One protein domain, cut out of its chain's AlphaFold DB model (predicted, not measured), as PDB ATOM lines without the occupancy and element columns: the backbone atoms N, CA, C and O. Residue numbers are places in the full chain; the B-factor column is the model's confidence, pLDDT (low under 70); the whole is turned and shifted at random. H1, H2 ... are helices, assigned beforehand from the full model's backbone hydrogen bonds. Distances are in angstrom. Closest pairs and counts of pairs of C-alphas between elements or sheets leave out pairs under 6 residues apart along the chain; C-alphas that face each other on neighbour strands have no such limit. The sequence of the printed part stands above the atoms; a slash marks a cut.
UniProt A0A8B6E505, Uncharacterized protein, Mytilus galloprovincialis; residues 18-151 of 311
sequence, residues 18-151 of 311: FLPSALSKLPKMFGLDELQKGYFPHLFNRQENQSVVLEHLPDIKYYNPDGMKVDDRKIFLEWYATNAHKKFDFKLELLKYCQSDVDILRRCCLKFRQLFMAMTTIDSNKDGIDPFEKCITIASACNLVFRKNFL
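Overview. This is residues 18 to 151 of the 311 residues of an uncharacterized protein of Mytilus galloprovincialis (UniProt A0A8B6E505). One long helix, H4, is the spine of a loose, elongated domain; short H1 packs on its middle, H2 and H3 sit toward its first end, and H5 is near its last end. The 134 printed residues include five named helices, H1 to H5 in order, and no named strand: all helix. The radius of gyration of the C-alphas is 20.3 A, and the spans are 62 by 31 by 22 A.

Arrangement. H1, residues 23 to 29, touches H4, residues 90 to 120, at residues 101 to 108 alone; the closest C-alphas, of Leu 26 and Cys 108, are 6.4 A apart. H2, residues 60 to 63, and H3, residues 70 to 83, are close but not clearly touching, the closest C-alphas, of Ile 60 and Tyr 80, 7.8 A apart. H4 and H5, residues 138 to 150, are likewise close but not clearly touching, the closest C-alphas, of Thr 120 and Val 145, 6.8 A apart. Every O i to N i+4 pair is within hydrogen-bond range in H3, H4 and H5; H1 has 1 of 3, beside 3 of 4 O i to N i+3 pairs, and H2 is too short.

Along the chain. H1 begins at C-alpha 23 (27.170, 26.564, 223.755) and spans 10.1 A, H2 5.7 A, H3 20.0 A, H4 44.6 A and H5 17.0 A, ending at C-alpha 150 (5.534, 5.023, 212.663).

Size, cuts and confidence. The farthest C-alphas, of Glu 55 and Leu 151, are 63.4 A apart. The printed part has no cut; links H1 to H2 and H4 to H5 are long. Residues 34 to 37 have pLDDT under 70.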
ATOM      1  N   PHE A  18      16.771  20.085 224.526       93.56
ATOM      2  CA  PHE A  18      16.838  19.690 223.121       93.56
ATOM      3  C   PHE A  18      18.277  19.506 222.644       93.56
ATOM      4  O   PHE A  18      18.559  18.581 221.888       93.56
ATOM      5  N   LEU A  19      19.178  20.369 223.113       92.75
ATOM      6  CA  LEU A  19      20.581  20.439 222.729       92.75
ATOM      7  C   LEU A  19      21.459  20.257 223.979       92.75
ATOM      8  O   LEU A  19      21.943  21.249 224.523       92.75
ATOM      9  N   PRO A  20      21.672  19.018 224.468       89.44
ATOM     10  CA  PRO A  20      22.384  18.747 225.720       89.44
ATOM     11  C   PRO A  20      23.910  18.858 225.546       89.44
ATOM     12  O   PRO A  20      24.653  17.897 225.740       89.44
ATOM     13  N   SER A  21      24.389  20.028 225.124       88.06
ATOM     14  CA  SER A  21      25.801  20.299 224.859       88.06
ATOM     15  C   SER A  21      26.150  21.743 225.222       88.06
ATOM     16  O   SER A  21      25.279  22.608 225.287       88.06
ATOM     17  N   ALA A  22      27.432  22.010 225.469       87.56
ATOM     18  CA  ALA A  22      27.905  23.360 225.769       87.56
ATOM     19  C   ALA A  22      27.722  24.287 224.557       87.56
ATOM     20  O   ALA A  22      27.929  23.857 223.421       87.56
ATOM     21  N   LEU A  23      27.411  25.565 224.804       87.44
ATOM     22  CA  LEU A  23      27.170  26.564 223.755       87.44
ATOM     23  C   LEU A  23      28.333  26.660 222.756       87.44
ATOM     24  O   LEU A  23      28.100  26.697 221.552       87.44
ATOM     25  N   SER A  24      29.574  26.585 223.245       83.69
ATOM     26  CA  SER A  24      30.792  26.600 222.424       83.69
ATOM     27  C   SER A  24      30.899  25.434 221.439       83.69
ATOM     28  O   SER A  24      31.596  25.543 220.442       83.69
ATOM     29  N   LYS A  25      30.209  24.314 221.684       85.56
ATOM     30  CA  LYS A  25      30.236  23.135 220.803       85.56
ATOM     31  C   LYS A  25      29.116  23.132 219.770       85.56
ATOM     32  O   LYS A  25      29.207  22.388 218.794       85.56
ATOM     33  N   LEU A  26      28.057  23.916 219.986       88.69
ATOM     34  CA  LEU A  26      26.882  23.901 219.118       88.69
ATOM     35  C   LEU A  26      27.196  24.321 217.671       88.69
ATOM     36  O   LEU A  26      26.733  23.613 216.775       88.69
ATOM     37  N   PRO A  27      28.007  25.368 217.394       89.50
ATOM     38  CA  PRO A  27      28.352  25.735 216.020       89.50
ATOM     39  C   PRO A  27      28.951  24.565 215.238       89.50
ATOM     40  O   PRO A  27      28.425  24.180 214.193       89.50
ATOM     41  N   LYS A  28      29.964  23.909 215.817       87.88
ATOM     42  CA  LYS A  28      30.615  22.736 215.228       87.88
ATOM     43  C   LYS A  28      29.650  21.565 215.022       87.88
ATOM     44  O   LYS A  28      29.727  20.899 213.994       87.88
ATOM     45  N   MET A  29      28.727  21.320 215.959       88.44
ATOM     46  CA  MET A  29      27.709  20.263 215.823       88.44
ATOM     47  C   MET A  29      26.773  20.485 214.628       88.44
ATOM     48  O   MET A  29      26.322  19.515 214.025       88.44
ATOM     49  N   PHE A  30      26.480  21.741 214.288       89.31
ATOM     50  CA  PHE A  30      25.573  22.103 213.196       89.31
ATOM     51  C   PHE A  30      26.285  22.529 211.905       89.31
ATOM     52  O   PHE A  30      25.612  22.950 210.962       89.31
ATOM     53  N   GLY A  31      27.619  22.418 211.853       87.19
ATOM     54  CA  GLY A  31      28.424  22.858 210.711       87.19
ATOM     55  C   GLY A  31      28.314  24.362 210.448       87.19
ATOM     56  O   GLY A  31      28.322  24.783 209.296       87.19
ATOM     57  N   LEU A  32      28.122  25.159 211.501       85.38
ATOM     58  CA  LEU A  32      28.110  26.615 211.420       85.38
ATOM     59  C   LEU A  32      29.526  27.132 211.658       85.38
ATOM     60  O   LEU A  32      30.167  26.724 212.629       85.38
ATOM     61  N   ASP A  33      29.981  28.047 210.805       74.81
ATOM     62  CA  ASP A  33      31.266  28.711 210.992       74.81
ATOM     63  C   ASP A  33      31.277  29.442 212.336       74.81
ATOM     64  O   ASP A  33      30.424  30.292 212.623       74.81
ATOM     65  N   GLU A  34      32.243  29.086 213.180       64.00
ATOM     66  CA  GLU A  34      32.485  29.815 214.412       64.00
ATOM     67  C   GLU A  34      32.953  31.225 214.053       64.00
ATOM     68  O   GLU A  34      34.037  31.433 213.511       64.00
ATOM     69  N   LEU A  35      32.168  32.224 214.451       55.88
ATOM     70  CA  LEU A  35      32.723  33.534 214.762       55.88
ATOM     71  C   LEU A  35      33.540  33.353 216.044       55.88
ATOM     72  O   LEU A  35      33.049  33.646 217.130       55.88
ATOM     73  N   GLN A  36      34.746  32.788 215.945       54.12
ATOM     74  CA  GLN A  36      35.648  32.651 217.086       54.12
ATOM     75  C   GLN A  36      35.871  34.051 217.666       54.12
ATOM     76  O   GLN A  36      36.550  34.887 217.065       54.12
ATOM     77  N   LYS A  37      35.240  34.356 218.803       61.62
ATOM     78  CA  LYS A  37      35.267  35.711 219.361       61.62
ATOM     79  C   LYS A  37      35.685  35.706 220.821       61.62
ATOM     80  O   LYS A  37      34.945  36.131 221.695       61.62
ATOM     81  N   GLY A  38      36.933  35.289 221.027       70.44
ATOM     82  CA  GLY A  38      37.704  35.522 222.246       70.44
ATOM     83  C   GLY A  38      37.167  34.842 223.504       70.44
ATOM     84  O   GLY A  38      36.169  34.131 223.489       70.44
ATOM     85  N   TYR A  39      37.874  35.068 224.607       84.31
ATOM     86  CA  TYR A  39      37.482  34.595 225.931       84.31
ATOM     87  C   TYR A  39      36.952  35.767 226.755       84.31
ATOM     88  O   TYR A  39      37.458  36.886 226.638       84.31
ATOM     89  N   PHE A  40      35.953  35.511 227.602       89.06
ATOM     90  CA  PHE A  40      35.379  36.522 228.487       89.06
ATOM     91  C   PHE A  40      35.862  36.333 229.940       89.06
ATOM     92  O   PHE A  40      35.844  35.211 230.450       89.06
ATOM     93  N   PRO A  41      36.290  37.400 230.638       91.38
ATOM     94  CA  PRO A  41      36.791  37.317 232.009       91.38
ATOM     95  C   PRO A  41      35.638  37.226 233.021       91.38
ATOM     96  O   PRO A  41      35.259  38.211 233.656       91.38
ATOM     97  N   HIS A  42      35.061  36.033 233.187       90.00
ATOM     98  CA  HIS A  42      33.868  35.820 234.017       90.00
ATOM     99  C   HIS A  42      34.012  36.314 235.466       90.00
ATOM    100  O   HIS A  42      33.065  36.879 236.010       90.00
ATOM    101  N   LEU A  43      35.188  36.165 236.088       91.25
ATOM    102  CA  LEU A  43      35.408  36.592 237.478       91.25
ATOM    103  C   LEU A  43      35.626  38.108 237.617       91.25
ATOM    104  O   LEU A  43      35.621  38.628 238.739       91.25
ATOM    105  N   PHE A  44      35.817  38.811 236.494       92.44
ATOM    106  CA  PHE A  44      35.895  40.271 236.443       92.44
ATOM    107  C   PHE A  44      34.505  40.921 236.440       92.44
ATOM    108  O   PHE A  44      34.402  42.108 236.743       92.44
ATOM    109  N   ASN A  45      33.438  40.160 236.158       91.19
ATOM    110  CA  ASN A  45      32.057  40.641 236.173       91.19
ATOM    111  C   ASN A  45      31.566  40.908 237.607       91.19
ATOM    112  O   ASN A  45      30.884  40.090 238.224       91.19
ATOM    113  N   ARG A  46      31.953  42.066 238.142       91.56
ATOM    114  CA  ARG A  46      31.591  42.576 239.470       91.56
ATOM    115  C   ARG A  46      31.007  43.973 239.329       91.56
ATOM    116  O   ARG A  46      31.307  44.664 238.357       91.56
ATOM    117  N   GLN A  47      30.194  44.401 240.293       89.62
ATOM    118  CA  GLN A  47      29.546  45.718 240.256       89.62
ATOM    119  C   GLN A  47      30.569  46.865 240.190       89.62
ATOM    120  O   GLN A  47      30.388  47.812 239.432       89.62
ATOM    121  N   GLU A  48      31.682  46.722 240.907       92.38
ATOM    122  CA  GLU A  48      32.804  47.672 240.936       92.38
ATOM    123  C   GLU A  48      33.488  47.839 239.566       92.38
ATOM    124  O   GLU A  48      34.000  48.908 239.249       92.38
ATOM    125  N   ASN A  49      33.453  46.801 238.726       89.94
ATOM    126  CA  ASN A  49      34.185  46.749 237.461       89.94
ATOM    127  C   ASN A  49      33.345  47.156 236.238       89.94
ATOM    128  O   ASN A  49      33.868  47.205 235.127       89.94
ATOM    129  N   GLN A  50      32.050  47.455 236.414       85.94
ATOM    130  CA  GLN A  50      31.103  47.664 235.305       85.94
ATOM    131  C   GLN A  50      31.456  48.846 234.387       85.94
ATOM    132  O   GLN A  50      31.089  48.837 233.213       85.94
ATOM    133  N   SER A  51      32.164  49.848 234.911       90.75
ATOM    134  CA  SER A  51      32.569  51.057 234.177       90.75
ATOM    135  C   SER A  51      34.076  51.118 233.908       90.75
ATOM    136  O   SER A  51      34.586  52.166 233.517       90.75
ATOM    137  N   VAL A  52      34.807  50.026 234.155       91.38
ATOM    138  CA  VAL A  52      36.268  50.005 234.034       91.38
ATOM    139  C   VAL A  52      36.687  49.829 232.577       91.38
ATOM    140  O   VAL A  52      36.209  48.941 231.867       91.38
ATOM    141  N   VAL A  53      37.640  50.664 232.167       92.38
ATOM    142  CA  VAL A  53      38.361  50.555 230.899       92.38
ATOM    143  C   VAL A  53      39.836  50.350 231.226       92.38
ATOM    144  O   VAL A  53      40.443  51.171 231.909       92.38
ATOM    145  N   LEU A  54      40.403  49.241 230.762       91.19
ATOM    146  CA  LEU A  54      41.808  48.888 230.935       91.19
ATOM    147  C   LEU A  54      42.547  49.061 229.606       91.19
ATOM    148  O   LEU A  54      42.007  48.751 228.546       91.19
ATOM    149  N   GLU A  55      43.802  49.499 229.656       90.31
ATOM    150  CA  GLU A  55      44.668  49.588 228.467       90.31
ATOM    151  C   GLU A  55      45.191  48.213 228.006       90.31
ATOM    152  O   GLU A  55      45.691  48.073 226.895       90.31
ATOM    153  N   HIS A  56      45.023  47.180 228.832       91.38
ATOM    154  CA  HIS A  56      45.368  45.787 228.548       91.38
ATOM    155  C   HIS A  56      44.227  44.854 228.983       91.38
ATOM    156  O   HIS A  56      43.309  45.272 229.697       91.38
ATOM    157  N   LEU A  57      44.281  43.576 228.601       91.69
ATOM    158  CA  LEU A  57      43.301  42.592 229.068       91.69
ATOM    159  C   LEU A  57      43.352  42.432 230.601       91.69
ATOM    160  O   LEU A  57      44.421  42.595 231.199       91.69
ATOM    161  N   PRO A  58      42.226  42.096 231.261       91.62
ATOM    162  CA  PRO A  58      42.225  41.730 232.672       91.62
ATOM    163  C   PRO A  58      43.220  40.611 232.972       91.62
ATOM    164  O   PRO A  58      43.453  39.747 232.138       91.62
ATOM    165  N   ASP A  59      43.762  40.605 234.189       92.12
ATOM    166  CA  ASP A  59      44.662  39.553 234.674       92.12
ATOM    167  C   ASP A  59      44.085  38.150 234.404       92.12
ATOM    168  O   ASP A  59      42.887  37.903 234.580       92.12
ATOM    169  N   ILE A  60      44.957  37.223 234.010       92.00
ATOM    170  CA  ILE A  60      44.635  35.851 233.620       92.00
ATOM    171  C   ILE A  60      43.771  35.122 234.652       92.00
ATOM    172  O   ILE A  60      42.899  34.328 234.287       92.00
ATOM    173  N   LYS A  61      43.940  35.443 235.943       92.25
ATOM    174  CA  LYS A  61      43.126  34.877 237.031       92.25
ATOM    175  C   LYS A  61      41.631  35.112 236.832       92.25
ATOM    176  O   LYS A  61      40.831  34.286 237.253       92.25
ATOM    177  N   TYR A  62      41.238  36.200 236.164       91.56
ATOM    178  CA  TYR A  62      39.831  36.546 235.971       91.56
ATOM    179  C   TYR A  62      39.104  35.687 234.926       91.56
ATOM    180  O   TYR A  62      37.871  35.711 234.862       91.56
ATOM    181  N   TYR A  63      39.847  34.906 234.142       90.25
ATOM    182  CA  TYR A  63      39.320  33.998 233.124       90.25
ATOM    183  C   TYR A  63      39.111  32.567 233.638       90.25
ATOM    184  O   TYR A  63      38.597  31.731 232.902       90.25
ATOM    185  N   ASN A  64      39.474  32.281 234.895       89.56
ATOM    186  CA  ASN A  64      39.384  30.951 235.508       89.56
ATOM    187  C   ASN A  64      40.066  29.828 234.680       89.56
ATOM    188  O   ASN A  64      39.417  28.845 234.313       89.56
ATOM    189  N   PRO A  65      41.377  29.938 234.382       87.19
ATOM    190  CA  PRO A  65      42.095  28.947 233.574       87.19
ATOM    191  C   PRO A  65      42.146  27.553 234.218       87.19
ATOM    192  O   PRO A  65      42.275  26.557 233.510       87.19
ATOM    193  N   ASP A  66      42.027  27.461 235.545       86.12
ATOM    194  CA  ASP A  66      42.026  26.183 236.268       86.12
ATOM    195  C   ASP A  66      40.695  25.425 236.138       86.12
ATOM    196  O   ASP A  66      40.661  24.210 236.311       86.12
ATOM    197  N   GLY A  67      39.607  26.116 235.778       83.12
ATOM    198  CA  GLY A  67      38.325  25.493 235.443       83.12
ATOM    199  C   GLY A  67      38.242  24.959 234.008       83.12
ATOM    200  O   GLY A  67      37.264  24.296 233.661       83.12
ATOM    201  N   MET A  68      39.235  25.252 233.162       86.06
ATOM    202  CA  MET A  68      39.276  24.804 231.768       86.06
ATOM    203  C   MET A  68      39.878  23.400 231.653       86.06
ATOM    204  O   MET A  68      40.737  22.995 232.437       86.06
ATOM    205  N   LYS A  69      39.467  22.649 230.626       85.88
ATOM    206  CA  LYS A  69      40.133  21.387 230.275       85.88
ATOM    207  C   LYS A  69      41.551  21.662 229.783       85.88
ATOM    208  O   LYS A  69      41.828  22.736 229.267       85.88
ATOM    209  N   VAL A  70      42.435  20.671 229.897       89.00
ATOM    210  CA  VAL A  70      43.861  20.817 229.557       89.00
ATOM    211  C   VAL A  70      44.070  21.333 228.128       89.00
ATOM    212  O   VAL A  70      44.889  22.226 227.925       89.00
ATOM    213  N   ASP A  71      43.310  20.822 227.158       85.62
ATOM    214  CA  ASP A  71      43.422  21.246 225.756       85.62
ATOM    215  C   ASP A  71      42.874  22.665 225.541       85.62
ATOM    216  O   ASP A  71      43.557  23.507 224.959       85.62
ATOM    217  N   ASP A  72      41.699  22.970 226.100       84.44
ATOM    218  CA  ASP A  72      41.082  24.302 226.020       84.44
ATOM    219  C   ASP A  72      41.951  25.373 226.707       84.44
ATOM    220  O   ASP A  72      42.044  26.508 226.235       84.44
ATOM    221  N   ARG A  73      42.638  25.002 227.799       88.56
ATOM    222  CA  ARG A  73      43.563  25.872 228.534       88.56
ATOM    223  C   ARG A  73      44.772  26.250 227.684       88.56
ATOM    224  O   ARG A  73      45.183  27.404 227.732       88.56
ATOM    225  N   LYS A  74      45.348  25.321 226.913       89.31
ATOM    226  CA  LYS A  74      46.492  25.627 226.031       89.31
ATOM    227  C   LYS A  74      46.109  26.672 224.983       89.31
ATOM    228  O   LYS A  74      46.787  27.688 224.874       89.31
ATOM    229  N   ILE A  75      44.970  26.461 224.320       88.06
ATOM    230  CA  ILE A  75      44.419  27.392 223.322       88.06
ATOM    231  C   ILE A  75      44.174  28.770 223.954       88.06
ATOM    232  O   ILE A  75      44.526  29.799 223.378       88.06
ATOM    233  N   PHE A  76      43.627  28.801 225.174       89.56
ATOM    234  CA  PHE A  76      43.415  30.042 225.914       89.56
ATOM    235  C   PHE A  76      44.721  30.790 226.218       89.56
ATOM    236  O   PHE A  76      44.781  32.003 226.022       89.56
ATOM    237  N   LEU A  77      45.764  30.097 226.687       90.62
ATOM    238  CA  LEU A  77      47.047  30.723 227.032       90.62
ATOM    239  C   LEU A  77      47.726  31.348 225.808       90.62
ATOM    240  O   LEU A  77      48.228  32.469 225.896       90.62
ATOM    241  N   GLU A  78      47.698  30.660 224.665       91.44
ATOM    242  CA  GLU A  78      48.218  31.175 223.390       91.44
ATOM    243  C   GLU A  78      47.441  32.417 222.926       91.44
ATOM    244  O   GLU A  78      48.030  33.441 222.558       91.44
ATOM    245  N   TRP A  79      46.107  32.366 223.016       90.94
ATOM    246  CA  TRP A  79      45.252  33.510 222.709       90.94
ATOM    247  C   TRP A  79      45.526  34.697 223.640       90.94
ATOM    248  O   TRP A  79      45.649  35.829 223.164       90.94
ATOM    249  N   TYR A  80      45.659  34.455 224.947       90.81
ATOM    250  CA  TYR A  80      45.901  35.497 225.944       90.81
ATOM    251  C   TYR A  80      47.257  36.169 225.725       90.81
ATOM    252  O   TYR A  80      47.323  37.394 225.706       90.81
ATOM    253  N   ALA A  81      48.318  35.394 225.475       91.31
ATOM    254  CA  ALA A  81      49.645  35.935 225.176       91.31
ATOM    255  C   ALA A  81      49.629  36.844 223.934       91.31
ATOM    256  O   ALA A  81      50.233  37.914 223.941       91.31
ATOM    257  N   THR A  82      48.872  36.460 222.902       90.62
ATOM    258  CA  THR A  82      48.748  37.237 221.657       90.62
ATOM    259  C   THR A  82      47.923  38.518 221.839       90.62
ATOM    260  O   THR A  82      48.177  39.525 221.181       90.62
ATOM    261  N   ASN A  83      46.926  38.501 222.730       88.56
ATOM    262  CA  ASN A  83      45.971  39.601 222.905       88.56
ATOM    263  C   ASN A  83      46.213  40.437 224.174       88.56
ATOM    264  O   ASN A  83      45.448  41.367 224.423       88.56
ATOM    265  N   ALA A  84      47.255  40.149 224.962       87.25
ATOM    266  CA  ALA A  84      47.475  40.738 226.287       87.25
ATOM    267  C   ALA A  84      47.448  42.276 226.287       87.25
ATOM    268  O   ALA A  84      46.863  42.882 227.179       87.25
ATOM    269  N   HIS A  85      48.019  42.909 225.258       88.88
ATOM    270  CA  HIS A  85      48.116  44.369 225.128       88.88
ATOM    271  C   HIS A  85      46.865  45.039 224.542       88.88
ATOM    272  O   HIS A  85      46.881  46.229 224.236       88.88
ATOM    273  N   LYS A  86      45.785  44.287 224.323       89.06
ATOM    274  CA  LYS A  86      44.561  44.833 223.747       89.06
ATOM    275  C   LYS A  86      43.781  45.612 224.803       89.06
ATOM    276  O   LYS A  86      43.484  45.085 225.874       89.06
ATOM    277  N   LYS A  87      43.374  46.830 224.447       91.69
ATOM    278  CA  LYS A  87      42.469  47.646 225.258       91.69
ATOM    279  C   LYS A  87      41.167  46.895 225.541       91.69
ATOM    280  O   LYS A  87      40.551  46.338 224.627       91.69
ATOM    281  N   PHE A  88      40.739  46.920 226.796       91.56
ATOM    282  CA  PHE A  88      39.561  46.221 227.284       91.56
ATOM    283  C   PHE A  88      38.569  47.212 227.894       91.56
ATOM    284  O   PHE A  88      38.813  47.791 228.949       91.56
ATOM    285  N   ASP A  89      37.429  47.390 227.234       92.25
ATOM    286  CA  ASP A  89      36.269  48.092 227.784       92.25
ATOM    287  C   ASP A  89      35.265  47.042 228.255       92.25
ATOM    288  O   ASP A  89      34.702  46.304 227.438       92.25
ATOM    289  N   PHE A  90      35.046  46.963 229.569       91.25
ATOM    290  CA  PHE A  90      34.215  45.909 230.137       91.25
ATOM    291  C   PHE A  90      32.780  45.939 229.600       91.25
ATOM    292  O   PHE A  90      32.230  44.895 229.251       91.25
ATOM    293  N   LYS A  91      32.170  47.124 229.494       90.69
ATOM    294  CA  LYS A  91      30.769  47.266 229.079       90.69
ATOM    295  C   LYS A  91      30.597  46.888 227.612       90.69
ATOM    296  O   LYS A  91      29.640  46.195 227.255       90.69
ATOM    297  N   LEU A  92      31.529  47.330 226.770       90.31
ATOM    298  CA  LEU A  92      31.529  47.017 225.345       90.31
ATOM    299  C   LEU A  92      31.747  45.515 225.103       90.31
ATOM    300  O   LEU A  92      31.038  44.911 224.295       90.31
ATOM    301  N   GLU A  93      32.708  44.908 225.798       90.44
ATOM    302  CA  GLU A  93      33.019  43.484 225.650       90.44
ATOM    303  C   GLU A  93      31.916  42.594 226.234       90.44
ATOM    304  O   GLU A  93      31.542  41.612 225.594       90.44
ATOM    305  N   LEU A  94      31.307  42.967 227.367       90.44
ATOM    306  CA  LEU A  94      30.149  42.260 227.926       90.44
ATOM    307  C   LEU A  94      28.965  42.279 226.954       90.44
ATOM    308  O   LEU A  94      28.347  41.242 226.713       90.44
ATOM    309  N   LEU A  95      28.661  43.436 226.356       90.69
ATOM    310  CA  LEU A  95      27.585  43.543 225.371       90.69
ATOM    311  C   LEU A  95      27.853  42.651 224.152       90.69
ATOM    312  O   LEU A  95      26.967  41.899 223.739       90.69
ATOM    313  N   LYS A  96      29.071  42.702 223.598       89.88
ATOM    314  CA  LYS A  96      29.473  41.861 222.459       89.88
ATOM    315  C   LYS A  96      29.390  40.373 222.793       89.88
ATOM    316  O   LYS A  96      28.921  39.605 221.958       89.88
ATOM    317  N   TYR A  97      29.841  39.985 223.984       88.50
ATOM    318  CA  TYR A  97      29.802  38.608 224.465       88.50
ATOM    319  C   TYR A  97      28.356  38.102 224.557       88.50
ATOM    320  O   TYR A  97      28.006  37.124 223.901       88.50
ATOM    321  N   CYS A  98      27.478  38.833 225.252       88.50
ATOM    322  CA  CYS A  98      26.066  38.470 225.382       88.50
ATOM    323  C   CYS A  98      25.351  38.387 224.024       88.50
ATOM    324  O   CYS A  98      24.578  37.459 223.786       88.50
ATOM    325  N   GLN A  99      25.606  39.338 223.118       90.69
ATOM    326  CA  GLN A  99      25.041  39.308 221.764       90.69
ATOM    327  C   GLN A  99      25.509  38.081 220.978       90.69
ATOM    328  O   GLN A  99      24.701  37.449 220.298       90.69
ATOM    329  N   SER A 100      26.795  37.742 221.084       87.81
ATOM    330  CA  SER A 100      27.380  36.574 220.425       87.81
ATOM    331  C   SER A 100      26.765  35.274 220.944       87.81
ATOM    332  O   SER A 100      26.307  34.461 220.144       87.81
ATOM    333  N   ASP A 101      26.678  35.099 222.264       88.44
ATOM    334  CA  ASP A 101      26.119  33.890 222.880       88.44
ATOM    335  C   ASP A 101      24.651  33.668 222.478       88.44
ATOM    336  O   ASP A 101      24.259  32.564 222.083       88.44
ATOM    337  N   VAL A 102      23.840  34.734 222.505       90.94
ATOM    338  CA  VAL A 102      22.428  34.674 222.090       90.94
ATOM    339  C   VAL A 102      22.297  34.385 220.594       90.94
ATOM    340  O   VAL A 102      21.435  33.597 220.198       90.94
ATOM    341  N   ASP A 103      23.139  34.985 219.751       91.06
ATOM    342  CA  ASP A 103      23.117  34.740 218.307       91.06
ATOM    343  C   ASP A 103      23.518  33.300 217.961       91.06
ATOM    344  O   ASP A 103      22.834  32.652 217.163       91.06
ATOM    345  N   ILE A 104      24.559  32.764 218.606       89.62
ATOM    346  CA  ILE A 104      24.976  31.363 218.450       89.62
ATOM    347  C   ILE A 104      23.818  30.437 218.814       89.62
ATOM    348  O   ILE A 104      23.443  29.576 218.011       89.62
ATOM    349  N   LEU A 105      23.216  30.636 219.991       91.88
ATOM    350  CA  LEU A 105      22.109  29.801 220.444       91.88
ATOM    351  C   LEU A 105      20.923  29.883 219.476       91.88
ATOM    352  O   LEU A 105      20.375  28.853 219.079       91.88
ATOM    353  N   ARG A 106      20.566  31.094 219.031       93.50
ATOM    354  CA  ARG A 106      19.500  31.329 218.049       93.50
ATOM    355  C   ARG A 106      19.752  30.564 216.752       93.50
ATOM    356  O   ARG A 106      18.867  29.838 216.301       93.50
ATOM    357  N   ARG A 107      20.937  30.710 216.147       93.06
ATOM    358  CA  ARG A 107      21.285  30.044 214.877       93.06
ATOM    359  C   ARG A 107      21.247  28.526 215.016       93.06
ATOM    360  O   ARG A 107      20.675  27.856 214.159       93.06
ATOM    361  N   CYS A 108      21.790  27.991 216.109       93.12
ATOM    362  CA  CYS A 108      21.799  26.552 216.369       93.12
ATOM    363  C   CYS A 108      20.380  26.002 216.571       93.12
ATOM    364  O   CYS A 108      20.022  25.001 215.955       93.12
ATOM    365  N   CYS A 109      19.537  26.680 217.354       94.44
ATOM    366  CA  CYS A 109      18.138  26.290 217.546       94.44
ATOM    367  C   CYS A 109      17.339  26.331 216.235       94.44
ATOM    368  O   CYS A 109      16.574  25.408 215.957       94.44
ATOM    369  N   LEU A 110      17.531  27.362 215.405       94.62
ATOM    370  CA  LEU A 110      16.881  27.450 214.093       94.62
ATOM    371  C   LEU A 110      17.350  26.338 213.150       94.62
ATOM    372  O   LEU A 110      16.521  25.717 212.482       94.62
ATOM    373  N   LYS A 111      18.655  26.043 213.131       95.12
ATOM    374  CA  LYS A 111      19.213  24.965 212.308       95.12
ATOM    375  C   LYS A 111      18.710  23.596 212.758       95.12
ATOM    376  O   LYS A 111      18.294  22.799 211.922       95.12
ATOM    377  N   PHE A 112      18.675  23.352 214.066       95.44
ATOM    378  CA  PHE A 112      18.086  22.150 214.648       95.44
ATOM    379  C   PHE A 112      16.614  21.989 214.248       95.44
ATOM    380  O   PHE A 112      16.243  20.938 213.733       95.44
ATOM    381  N   ARG A 113      15.796  23.037 214.418       95.12
ATOM    382  CA  ARG A 113      14.376  23.036 214.028       95.12
ATOM    383  C   ARG A 113      14.207  22.693 212.552       95.12
ATOM    384  O   ARG A 113      13.422  21.809 212.226       95.12
ATOM    385  N   GLN A 114      14.981  23.342 211.681       94.81
ATOM    386  CA  GLN A 114      14.957  23.090 210.240       94.81
ATOM    387  C   GLN A 114      15.267  21.622 209.924       94.81
ATOM    388  O   GLN A 114      14.494  20.975 209.223       94.81
ATOM    389  N   LEU A 115      16.381  21.098 210.445       94.56
ATOM    390  CA  LEU A 115      16.813  19.720 210.203       94.56
ATOM    391  C   LEU A 115      15.799  18.704 210.738       94.56
ATOM    392  O   LEU A 115      15.482  17.735 210.053       94.56
ATOM    393  N   PHE A 116      15.269  18.933 211.939       94.81
ATOM    394  CA  PHE A 116      14.291  18.047 212.564       94.81
ATOM    395  C   PHE A 116      12.982  18.001 211.770       94.81
ATOM    396  O   PHE A 116      12.460  16.920 211.504       94.81
ATOM    397  N   MET A 117      12.470  19.158 211.341       94.31
ATOM    398  CA  MET A 117      11.271  19.213 210.504       94.31
ATOM    399  C   MET A 117      11.516  18.508 209.167       94.31
ATOM    400  O   MET A 117      10.749  17.618 208.821       94.31
ATOM    401  N   ALA A 118      12.626  18.794 208.477       93.56
ATOM    402  CA  ALA A 118      12.963  18.125 207.215       93.56
ATOM    403  C   ALA A 118      13.046  16.594 207.348       93.56
ATOM    404  O   ALA A 118      12.507  15.882 206.508       93.56
ATOM    405  N   MET A 119      13.674  16.078 208.411       91.56
ATOM    406  CA  MET A 119      13.786  14.630 208.646       91.56
ATOM    407  C   MET A 119      12.458  13.957 209.014       91.56
ATOM    408  O   MET A 119      12.336  12.739 208.902       91.56
ATOM    409  N   THR A 120      11.480  14.717 209.505       92.62
ATOM    410  CA  THR A 120      10.197  14.175 209.985       92.62
ATOM    411  C   THR A 120       9.047  14.391 209.006       92.62
ATOM    412  O   THR A 120       7.942  13.893 209.248       92.62
ATOM    413  N   THR A 121       9.310  15.071 207.890       90.75
ATOM    414  CA  THR A 121       8.433  15.146 206.720       90.75
ATOM    415  C   THR A 121       8.447  13.804 205.986       90.75
ATOM    416  O   THR A 121       9.447  13.433 205.382       90.75
ATOM    417  N   ILE A 122       7.340  13.061 206.048       83.44
ATOM    418  CA  ILE A 122       7.188  11.758 205.363       83.44
ATOM    419  C   ILE A 122       6.372  11.878 204.080       83.44
ATOM    420  O   ILE A 122       6.599  11.148 203.123       83.44
ATOM    421  N   ASP A 123       5.416  12.797 204.070       79.50
ATOM    422  CA  ASP A 123       4.526  13.043 202.947       79.50
ATOM    423  C   ASP A 123       4.762  14.476 202.479       79.50
ATOM    424  O   ASP A 123       4.747  15.400 203.293       79.50
ATOM    425  N   SER A 124       4.967  14.664 201.179       74.44
ATOM    426  CA  SER A 124       5.119  15.978 200.539       74.44
ATOM    427  C   SER A 124       3.953  16.932 200.831       74.44
ATOM    428  O   SER A 124       4.127  18.143 200.736       74.44
ATOM    429  N   ASN A 125       2.788  16.404 201.223       74.31
ATOM    430  CA  ASN A 125       1.603  17.186 201.582       74.31
ATOM    431  C   ASN A 125       1.489  17.520 203.081       74.31
ATOM    432  O   ASN A 125       0.491  18.112 203.498       74.31
ATOM    433  N   LYS A 126       2.451  17.113 203.923       76.44
ATOM    434  CA  LYS A 126       2.414  17.356 205.374       76.44
ATOM    435  C   LYS A 126       3.715  17.965 205.860       76.44
ATOM    436  O   LYS A 126       4.776  17.368 205.715       76.44
ATOM    437  N   ASP A 127       3.605  19.091 206.554       82.00
ATOM    438  CA  ASP A 127       4.749  19.682 207.234       82.00
ATOM    439  C   ASP A 127       5.337  18.725 208.281       82.00
ATOM    440  O   ASP A 127       4.621  18.007 209.000       82.00
ATOM    441  N   GLY A 128       6.667  18.744 208.366       88.38
ATOM    442  CA  GLY A 128       7.427  18.062 209.401       88.38
ATOM    443  C   GLY A 128       7.022  18.512 210.802       88.38
ATOM    444  O   GLY A 128       6.427  19.570 211.014       88.38
ATOM    445  N   ILE A 129       7.336  17.689 211.795       91.69
ATOM    446  CA  ILE A 129       6.972  17.980 213.182       91.69
ATOM    447  C   ILE A 129       7.919  19.045 213.725       91.69
ATOM    448  O   ILE A 129       9.128  18.833 213.779       91.69
ATOM    449  N   ASP A 130       7.370  20.169 214.181       93.94
ATOM    450  CA  ASP A 130       8.149  21.179 214.888       93.94
ATOM    451  C   ASP A 130       8.522  20.668 216.296       93.94
ATOM    452  O   ASP A 130       7.633  20.420 217.124       93.94
ATOM    453  N   PRO A 131       9.823  20.511 216.607       93.31
ATOM    454  CA  PRO A 131      10.251  20.002 217.904       93.31
ATOM    455  C   PRO A 131       9.943  20.968 219.053       93.31
ATOM    456  O   PRO A 131       9.828  20.525 220.194       93.31
ATOM    457  N   PHE A 132       9.796  22.269 218.794       92.56
ATOM    458  CA  PHE A 132       9.584  23.263 219.841       92.56
ATOM    459  C   PHE A 132       8.113  23.538 220.116       92.56
ATOM    460  O   PHE A 132       7.806  23.958 221.225       92.56
ATOM    461  N   GLU A 133       7.198  23.293 219.174       89.19
ATOM    462  CA  GLU A 133       5.783  23.685 219.284       89.19
ATOM    463  C   GLU A 133       5.064  23.013 220.464       89.19
ATOM    464  O   GLU A 133       4.519  23.696 221.329       89.19
ATOM    465  N   LYS A 134       5.091  21.675 220.527       84.50
ATOM    466  CA  LYS A 134       4.310  20.883 221.504       84.50
ATOM    467  C   LYS A 134       5.162  20.106 222.499       84.50
ATOM    468  O   LYS A 134       4.630  19.461 223.400       84.50
ATOM    469  N   CYS A 135       6.480  20.131 222.330       90.00
ATOM    470  CA  CYS A 135       7.397  19.344 223.139       90.00
ATOM    471  C   CYS A 135       8.251  20.251 224.027       90.00
ATOM    472  O   CYS A 135       8.505  21.410 223.712       90.00
ATOM    473  N   ILE A 136       8.687  19.695 225.157       91.31
ATOM    474  CA  ILE A 136       9.570  20.362 226.126       91.31
ATOM    475  C   ILE A 136      10.964  19.724 226.187       91.31
ATOM    476  O   ILE A 136      11.854  20.266 226.833       91.31
ATOM    477  N   THR A 137      11.140  18.563 225.551       92.75
ATOM    478  CA  THR A 137      12.394  17.807 225.482       92.75
ATOM    479  C   THR A 137      12.525  17.128 224.121       92.75
ATOM    480  O   THR A 137      11.512  16.819 223.478       92.75
ATOM    481  N   ILE A 138      13.760  16.806 223.724       93.88
ATOM    482  CA  ILE A 138      14.038  16.010 222.519       93.88
ATOM    483  C   ILE A 138      13.333  14.649 222.554       93.88
ATOM    484  O   ILE A 138      12.742  14.234 221.563       93.88
ATOM    485  N   ALA A 139      13.306  13.983 223.712       93.81
ATOM    486  CA  ALA A 139      12.648  12.687 223.864       93.81
ATOM    487  C   ALA A 139      11.134  12.773 223.605       93.81
ATOM    488  O   ALA A 139      10.563  11.897 222.953       93.81
ATOM    489  N   SER A 140      10.483  13.847 224.069       92.44
ATOM    490  CA  SER A 140       9.063  14.090 223.794       92.44
ATOM    491  C   SER A 140       8.814  14.325 222.300       92.44
ATOM    492  O   SER A 140       7.878  13.749 221.740       92.44
ATOM    493  N   ALA A 141       9.700  15.073 221.631       93.38
ATOM    494  CA  ALA A 141       9.635  15.288 220.186       93.38
ATOM    495  C   ALA A 141       9.803  13.976 219.405       93.38
ATOM    496  O   ALA A 141       8.965  13.657 218.564       93.38
ATOM    497  N   CYS A 142      10.805  13.155 219.731       93.69
ATOM    498  CA  CYS A 142      10.998  11.841 219.109       93.69
ATOM    499  C   CYS A 142       9.802  10.903 219.340       93.69
ATOM    500  O   CYS A 142       9.372  10.211 218.420       93.69
ATOM    501  N   ASN A 143       9.211  10.907 220.539       92.19
ATOM    502  CA  ASN A 143       8.007  10.124 220.819       92.19
ATOM    503  C   ASN A 143       6.782  10.637 220.039       92.19
ATOM    504  O   ASN A 143       5.926   9.857 219.625       92.19
ATOM    505  N   LEU A 144       6.661  11.951 219.825       91.00
ATOM    506  CA  LEU A 144       5.620  12.514 218.962       91.00
ATOM    507  C   LEU A 144       5.806  12.071 217.507       91.00
ATOM    508  O   LEU A 144       4.833  11.645 216.887       91.00
ATOM    509  N   VAL A 145       7.042  12.102 216.999       92.69
ATOM    510  CA  VAL A 145       7.391  11.580 215.669       92.69
ATOM    511  C   VAL A 145       6.997  10.117 215.555       92.69
ATOM    512  O   VAL A 145       6.216   9.772 214.675       92.69
ATOM    513  N   PHE A 146       7.444   9.267 216.480       91.31
ATOM    514  CA  PHE A 146       7.095   7.848 216.482       91.31
ATOM    515  C   PHE A 146       5.579   7.622 216.415       91.31
ATOM    516  O   PHE A 146       5.095   6.919 215.529       91.31
ATOM    517  N   ARG A 147       4.816   8.282 217.294       87.75
ATOM    518  CA  ARG A 147       3.353   8.135 217.357       87.75
ATOM    519  C   ARG A 147       2.629   8.622 216.105       87.75
ATOM    520  O   ARG A 147       1.614   8.040 215.751       87.75
ATOM    521  N   LYS A 148       3.109   9.692 215.465       86.88
ATOM    522  CA  LYS A 148       2.443  10.286 214.294       86.88
ATOM    523  C   LYS A 148       2.790   9.554 212.996       86.88
ATOM    524  O   LYS A 148       1.951   9.465 212.108       86.88
ATOM    525  N   ASN A 149       4.021   9.057 212.902       88.50
ATOM    526  CA  ASN A 149       4.612   8.627 211.640       88.50
ATOM    527  C   ASN A 149       4.843   7.110 211.539       88.50
ATOM    528  O   ASN A 149       4.840   6.578 210.435       88.50
ATOM    529  N   PHE A 150       5.066   6.417 212.660       88.88
ATOM    530  CA  PHE A 150       5.534   5.023 212.663       88.88
ATOM    531  C   PHE A 150       4.640   4.068 213.463       88.88
ATOM    532  O   PHE A 150       4.693   2.854 213.256       88.88
ATOM    533  N   LEU A 151       3.821   4.588 214.381       88.81
ATOM    534  CA  LEU A 151       2.915   3.771 215.177       88.81
ATOM    535  C   LEU A 151       1.807   3.199 214.287       88.81
ATOM    536  O   LEU A 151       1.013   3.934 213.700       88.81
TER     537      LEU A 151